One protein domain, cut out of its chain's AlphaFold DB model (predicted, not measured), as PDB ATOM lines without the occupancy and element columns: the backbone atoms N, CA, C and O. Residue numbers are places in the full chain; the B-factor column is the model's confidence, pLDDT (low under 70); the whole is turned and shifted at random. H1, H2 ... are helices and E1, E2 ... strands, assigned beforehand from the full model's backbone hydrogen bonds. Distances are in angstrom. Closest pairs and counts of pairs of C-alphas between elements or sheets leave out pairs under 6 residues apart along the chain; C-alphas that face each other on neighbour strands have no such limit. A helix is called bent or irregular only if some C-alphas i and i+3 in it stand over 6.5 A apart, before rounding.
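What this domain is: This is residues 7 to 50 of the 155 residues of the protein "Hypothetical protein" of Rotaria socialis (UniProt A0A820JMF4). Two helices, H1 and H2, make a loose V, and a small two-stranded hairpin, E1 and E2, lies across its opening, between the first residues of H1 and the middle of H2. The three parts form a loose triangle, with the later part of H2 running on past the hairpin. The printed part has 44 residues, with two named strands and then two named helices, in the order E1, E2, H1, H2. The sheet is antiparallel, in the order E1 - E2, and the class is mostly helix. The whole is only just compact, close to loose, with a radius of gyration of the C-alphas of 10.8 A, and elongated, spanning 32 by 20 by 14 A.

How they stand to each other: Look first at the hairpin of E1, residues 7 to 9, and E2, residues 12 to 15: they are antiparallel at 151 degrees, with N 7 and O 14 at 2.8 A and N 12 and O 9 at 2.9 A, within hydrogen-bond range. H1, residues 16 to 29, follows E2 by a tight link; the closest C-alphas of E1 and H1 are those of Val 7 and Lys 16, 5.7 A apart. H2, residues 34 to 48, has its closest C-alpha to E2 at Glu 42, 6.6 A from that of Val 12. H1 and H2 are close but not clearly touching; their closest C-alphas, of Asn 23 and Ser 34, are 6.5 A apart. They run opposite ways at a steep tilt of 63 degrees. In H2 every O i to N i+4 pair is within hydrogen-bond range; in H1, 7 of 10 are.

Where its parts are: Find C-alpha 7 at (-21.831, 27.178, -1.864), where E1 begins; it is 6.4 A long, and E2 10.0 A. From C-alpha 16 at (-21.582, 22.080, -4.412), H1 runs 20.0 A; it is irregular, but only just, with C-alphas 24 and 27 6.8 A apart. H2 runs 21.1 A to C-alpha 48 at (-37.566, 23.089, 12.239).

The domain as a whole: The two C-alphas farthest apart are those of Asp 29 and Pro 50, at 32.1 A. The printed part has no cut, and its links E1 to E2, E2 to H1 and H1 to H2 are tight. Mean pLDDT of the printed part is 89.8; look to residue 50 for the one value under 70.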
ATOM      1  N   VAL A   7     -21.226  25.914  -1.462       92.06
ATOM      2  CA  VAL A   7     -21.831  27.178  -1.864       92.06
ATOM      3  C   VAL A   7     -22.574  27.739  -0.654       92.06
ATOM      4  O   VAL A   7     -23.282  27.011   0.047       92.06
ATOM      5  N   ARG A   8     -22.370  29.025  -0.364       90.94
ATOM      6  CA  ARG A   8     -23.092  29.720   0.704       90.94
ATOM      7  C   ARG A   8     -24.363  30.331   0.131       90.94
ATOM      8  O   ARG A   8     -24.275  31.113  -0.810       90.94
ATOM      9  N   ILE A   9     -25.500  30.020   0.742       86.75
ATOM     10  CA  ILE A   9     -26.801  30.602   0.409       86.75
ATOM     11  C   ILE A   9     -27.387  31.120   1.716       86.75
ATOM     12  O   ILE A   9     -27.605  30.337   2.637       86.75
ATOM     13  N   GLY A  10     -27.499  32.443   1.849       85.50
ATOM     14  CA  GLY A  10     -27.857  33.081   3.118       85.50
ATOM     15  C   GLY A  10     -26.996  32.586   4.291       85.50
ATOM     16  O   GLY A  10     -25.766  32.776   4.317       85.50
ATOM     17  N   ASN A  11     -27.643  31.937   5.262       84.75
ATOM     18  CA  ASN A  11     -27.013  31.366   6.455       84.75
ATOM     19  C   ASN A  11     -26.673  29.870   6.351       84.75
ATOM     20  O   ASN A  11     -26.042  29.335   7.266       84.75
ATOM     21  N   VAL A  12     -27.026  29.190   5.253       88.25
ATOM     22  CA  VAL A  12     -26.713  27.769   5.042       88.25
ATOM     23  C   VAL A  12     -25.509  27.575   4.115       88.25
ATOM     24  O   VAL A  12     -25.210  28.382   3.234       88.25
ATOM     25  N   GLN A  13     -24.775  26.481   4.332       91.81
ATOM     26  CA  GLN A  13     -23.692  26.043   3.451       91.81
ATOM     27  C   GLN A  13     -24.074  24.709   2.813       91.81
ATOM     28  O   GLN A  13     -24.166  23.694   3.508       91.81
ATOM     29  N   VAL A  14     -24.258  24.707   1.498       91.56
ATOM     30  CA  VAL A  14     -24.701  23.541   0.727       91.56
ATOM     31  C   VAL A  14     -23.507  22.947  -0.007       91.56
ATOM     32  O   VAL A  14     -22.691  23.681  -0.559       91.56
ATOM     33  N   ALA A  15     -23.367  21.621  -0.009       94.94
ATOM     34  CA  ALA A  15     -22.331  20.962  -0.802       94.94
ATOM     35  C   ALA A  15     -22.544  21.266  -2.292       94.94
ATOM     36  O   ALA A  15     -23.660  21.113  -2.785       94.94
ATOM     37  N   LYS A  16     -21.486  21.658  -3.009       94.06
ATOM     38  CA  LYS A  16     -21.582  22.080  -4.412       94.06
ATOM     39  C   LYS A  16     -22.243  21.019  -5.293       94.06
ATOM     40  O   LYS A  16     -23.132  21.349  -6.057       94.06
ATOM     41  N   ILE A  17     -21.903  19.744  -5.095       94.44
ATOM     42  CA  ILE A  17     -22.525  18.626  -5.820       94.44
ATOM     43  C   ILE A  17     -24.053  18.578  -5.663       94.44
ATOM     44  O   ILE A  17     -24.756  18.282  -6.620       94.44
ATOM     45  N   LEU A  18     -24.573  18.885  -4.472       93.62
ATOM     46  CA  LEU A  18     -26.012  18.922  -4.225       93.62
ATOM     47  C   LEU A  18     -26.636  20.186  -4.820       93.62
ATOM     48  O   LEU A  18     -27.732  20.124  -5.364       93.62
ATOM     49  N   PHE A  19     -25.942  21.321  -4.710       94.00
ATOM     50  CA  PHE A  19     -26.393  22.577  -5.299       94.00
ATOM     51  C   PHE A  19     -26.528  22.461  -6.820       94.00
ATOM     52  O   PHE A  19     -27.577  22.794  -7.363       94.00
ATOM     53  N   ASP A  20     -25.499  21.945  -7.490       94.44
ATOM     54  CA  ASP A  20     -25.485  21.768  -8.940       94.44
ATOM     55  C   ASP A  20     -26.577  20.772  -9.368       94.44
ATOM     56  O   ASP A  20     -27.396  21.115 -10.209       94.44
ATOM     57  N   PHE A  21     -26.696  19.609  -8.707       94.56
ATOM     58  CA  PHE A  21     -27.763  18.630  -8.982       94.56
ATOM     59  C   PHE A  21     -29.169  19.248  -8.911       94.56
ATOM     60  O   PHE A  21     -29.980  19.079  -9.817       94.56
ATOM     61  N   VAL A  22     -29.471  19.992  -7.844       94.88
ATOM     62  CA  VAL A  22     -30.799  20.600  -7.685       94.88
ATOM     63  C   VAL A  22     -31.068  21.626  -8.788       94.88
ATOM     64  O   VAL A  22     -32.150  21.621  -9.369       94.88
ATOM     65  N   ASN A  23     -30.101  22.490  -9.097       94.06
ATOM     66  CA  ASN A  23     -30.306  23.569 -10.062       94.06
ATOM     67  C   ASN A  23     -30.288  23.103 -11.519       94.06
ATOM     68  O   ASN A  23     -30.999  23.677 -12.341       94.06
ATOM     69  N   GLU A  24     -29.472  22.103 -11.842       94.62
ATOM     70  CA  GLU A  24     -29.256  21.652 -13.217       94.62
ATOM     71  C   GLU A  24     -30.154  20.468 -13.599       94.62
ATOM     72  O   GLU A  24     -30.518  20.356 -14.766       94.62
ATOM     73  N   GLU A  25     -30.551  19.616 -12.644       93.31
ATOM     74  CA  GLU A  25     -31.329  18.398 -12.930       93.31
ATOM     75  C   GLU A  25     -32.756  18.414 -12.361       93.31
ATOM     76  O   GLU A  25     -33.638  17.799 -12.950       93.31
ATOM     77  N   VAL A  26     -33.018  19.091 -11.234       93.50
ATOM     78  CA  VAL A  26     -34.331  19.013 -10.552       93.50
ATOM     79  C   VAL A  26     -35.232  20.206 -10.871       93.50
ATOM     80  O   VAL A  26     -36.361  20.035 -11.324       93.50
ATOM     81  N   LEU A  27     -34.755  21.427 -10.620       93.62
ATOM     82  CA  LEU A  27     -35.560  22.644 -10.761       93.62
ATOM     83  C   LEU A  27     -36.062  22.944 -12.184       93.62
ATOM     84  O   LEU A  27     -37.183  23.456 -12.281       93.62
ATOM     85  N   PRO A  28     -35.324  22.635 -13.275       93.50
ATOM     86  CA  PRO A  28     -35.797  22.917 -14.630       93.50
ATOM     87  C   PRO A  28     -37.178  22.324 -14.944       93.50
ATOM     88  O   PRO A  28     -37.969  22.962 -15.638       93.50
ATOM     89  N   ASP A  29     -37.505  21.164 -14.367       92.00
ATOM     90  CA  ASP A  29     -38.777  20.467 -14.593       92.00
ATOM     91  C   ASP A  29     -39.897  20.899 -13.623       92.00
ATOM     92  O   ASP A  29     -41.062  20.547 -13.817       92.00
ATOM     93  N   MET A  30     -39.580  21.672 -12.576       88.19
ATOM     94  CA  MET A  30     -40.523  22.027 -11.505       88.19
ATOM     95  C   MET A  30     -41.176  23.407 -11.664       88.19
ATOM     96  O   MET A  30     -42.102  23.719 -10.918       88.19
ATOM     97  N   ASN A  31     -40.726  24.232 -12.619       88.19
ATOM     98  CA  ASN A  31     -41.174  25.625 -12.792       88.19
ATOM     99  C   ASN A  31     -41.074  26.462 -11.492       88.19
ATOM    100  O   ASN A  31     -41.926  27.303 -11.202       88.19
ATOM    101  N   ILE A  32     -40.033  26.205 -10.696       92.62
ATOM    102  CA  ILE A  32     -39.680  26.939  -9.476       92.62
ATOM    103  C   ILE A  32     -38.293  27.540  -9.708       92.62
ATOM    104  O   ILE A  32     -37.385  26.834 -10.145       92.62
ATOM    105  N   ASP A  33     -38.112  28.831  -9.428       92.38
ATOM    106  CA  ASP A  33     -36.799  29.461  -9.547       92.38
ATOM    107  C   ASP A  33     -35.876  29.092  -8.371       92.38
ATOM    108  O   ASP A  33     -36.315  28.824  -7.249       92.38
ATOM    109  N   SER A  34     -34.571  29.075  -8.649       92.56
ATOM    110  CA  SER A  34     -33.534  28.665  -7.694       92.56
ATOM    111  C   SER A  34     -33.538  29.503  -6.414       92.56
ATOM    112  O   SER A  34     -33.474  28.949  -5.314       92.56
ATOM    113  N   ASP A  35     -33.677  30.825  -6.536       91.88
ATOM    114  CA  ASP A  35     -33.632  31.739  -5.394       91.88
ATOM    115  C   ASP A  35     -34.823  31.514  -4.450       91.88
ATOM    116  O   ASP A  35     -34.640  31.449  -3.229       91.88
ATOM    117  N   THR A  36     -36.027  31.319  -5.001       93.69
ATOM    118  CA  THR A  36     -37.233  30.965  -4.240       93.69
ATOM    119  C   THR A  36     -37.075  29.620  -3.533       93.69
ATOM    120  O   THR A  36     -37.377  29.520  -2.340       93.69
ATOM    121  N   PHE A  37     -36.569  28.594  -4.227       95.12
ATOM    122  CA  PHE A  37     -36.352  27.276  -3.629       95.12
ATOM    123  C   PHE A  37     -35.387  27.345  -2.438       95.12
ATOM    124  O   PHE A  37     -35.718  26.889  -1.339       95.12
ATOM    125  N   TRP A  38     -34.204  27.938  -2.625       95.06
ATOM    126  CA  TRP A  38     -33.175  27.933  -1.587       95.06
ATOM    127  C   TRP A  38     -33.500  28.855  -0.412       95.06
ATOM    128  O   TRP A  38     -33.217  28.491   0.730       95.06
ATOM    129  N   SER A  39     -34.147  29.998  -0.661       92.44
ATOM    130  CA  SER A  39     -34.616  30.883   0.413       92.44
ATOM    131  C   SER A  39     -35.704  30.207   1.255       92.44
ATOM    132  O   SER A  39     -35.672  30.278   2.483       92.44
ATOM    133  N   GLY A  40     -36.640  29.490   0.620       92.19
ATOM    134  CA  GLY A  40     -37.653  28.704   1.328       92.19
ATOM    135  C   GLY A  40     -37.046  27.560   2.146       92.19
ATOM    136  O   GLY A  40     -37.417  27.360   3.304       92.19
ATOM    137  N   ALA A  41     -36.066  26.848   1.584       92.12
ATOM    138  CA  ALA A  41     -35.351  25.789   2.291       92.12
ATOM    139  C   ALA A  41     -34.598  26.321   3.523       92.12
ATOM    140  O   ALA A  41     -34.655  25.700   4.583       92.12
ATOM    141  N   GLU A  42     -33.933  27.478   3.417       90.75
ATOM    142  CA  GLU A  42     -33.274  28.130   4.555       90.75
ATOM    143  C   GLU A  42     -34.266  28.431   5.687       90.75
ATOM    144  O   GLU A  42     -33.979  28.110   6.842       90.75
ATOM    145  N   LEU A  43     -35.439  28.988   5.363       89.06
ATOM    146  CA  LEU A  43     -36.478  29.303   6.348       89.06
ATOM    147  C   LEU A  43     -36.973  28.050   7.079       89.06
ATOM    148  O   LEU A  43     -36.992  28.027   8.307       89.06
ATOM    149  N   ILE A  44     -37.293  26.985   6.338       87.31
ATOM    150  CA  ILE A  44     -37.764  25.717   6.917       87.31
ATOM    151  C   ILE A  44     -36.686  25.090   7.807       87.31
ATOM    152  O   ILE A  44     -36.976  24.604   8.901       87.31
ATOM    153  N   ILE A  45     -35.425  25.106   7.363       83.44
ATOM    154  CA  ILE A  45     -34.306  24.588   8.157       83.44
ATOM    155  C   ILE A  45     -34.164  25.401   9.444       83.44
ATOM    156  O   ILE A  45     -34.019  24.806  10.511       83.44
ATOM    157  N   ALA A  46     -34.224  26.731   9.372       81.75
ATOM    158  CA  ALA A  46     -34.121  27.592  10.546       81.75
ATOM    159  C   ALA A  46     -35.261  27.341  11.549       81.75
ATOM    160  O   ALA A  46     -35.013  27.277  12.753       81.75
ATOM    161  N   GLU A  47     -36.484  27.140  11.058       79.62
ATOM    162  CA  GLU A  47     -37.681  26.931  11.878       79.62
ATOM    163  C   GLU A  47     -37.729  25.537  12.531       79.62
ATOM    164  O   GLU A  47     -38.063  25.413  13.711       79.62
ATOM    165  N   LEU A  48     -37.353  24.478  11.802       77.25
ATOM    166  CA  LEU A  48     -37.566  23.089  12.239       77.25
ATOM    167  C   LEU A  48     -36.331  22.409  12.855       77.25
ATOM    168  O   LEU A  48     -36.464  21.401  13.553       77.25
ATOM    169  N   SER A  49     -35.125  22.949  12.658       71.38
ATOM    170  CA  SER A  49     -33.883  22.369  13.203       71.38
ATOM    171  C   SER A  49     -33.713  22.354  14.737       71.38
ATOM    172  O   SER A  49     -32.946  21.502  15.197       71.38
ATOM    173  N   PRO A  50     -34.360  23.205  15.569       62.94
ATOM    174  CA  PRO A  50     -34.076  23.259  17.013       62.94
ATOM    175  C   PRO A  50     -34.373  21.984  17.827       62.94
ATOM    176  O   PRO A  50     -33.997  21.908  18.995       62.94
TER     177      PRO A  50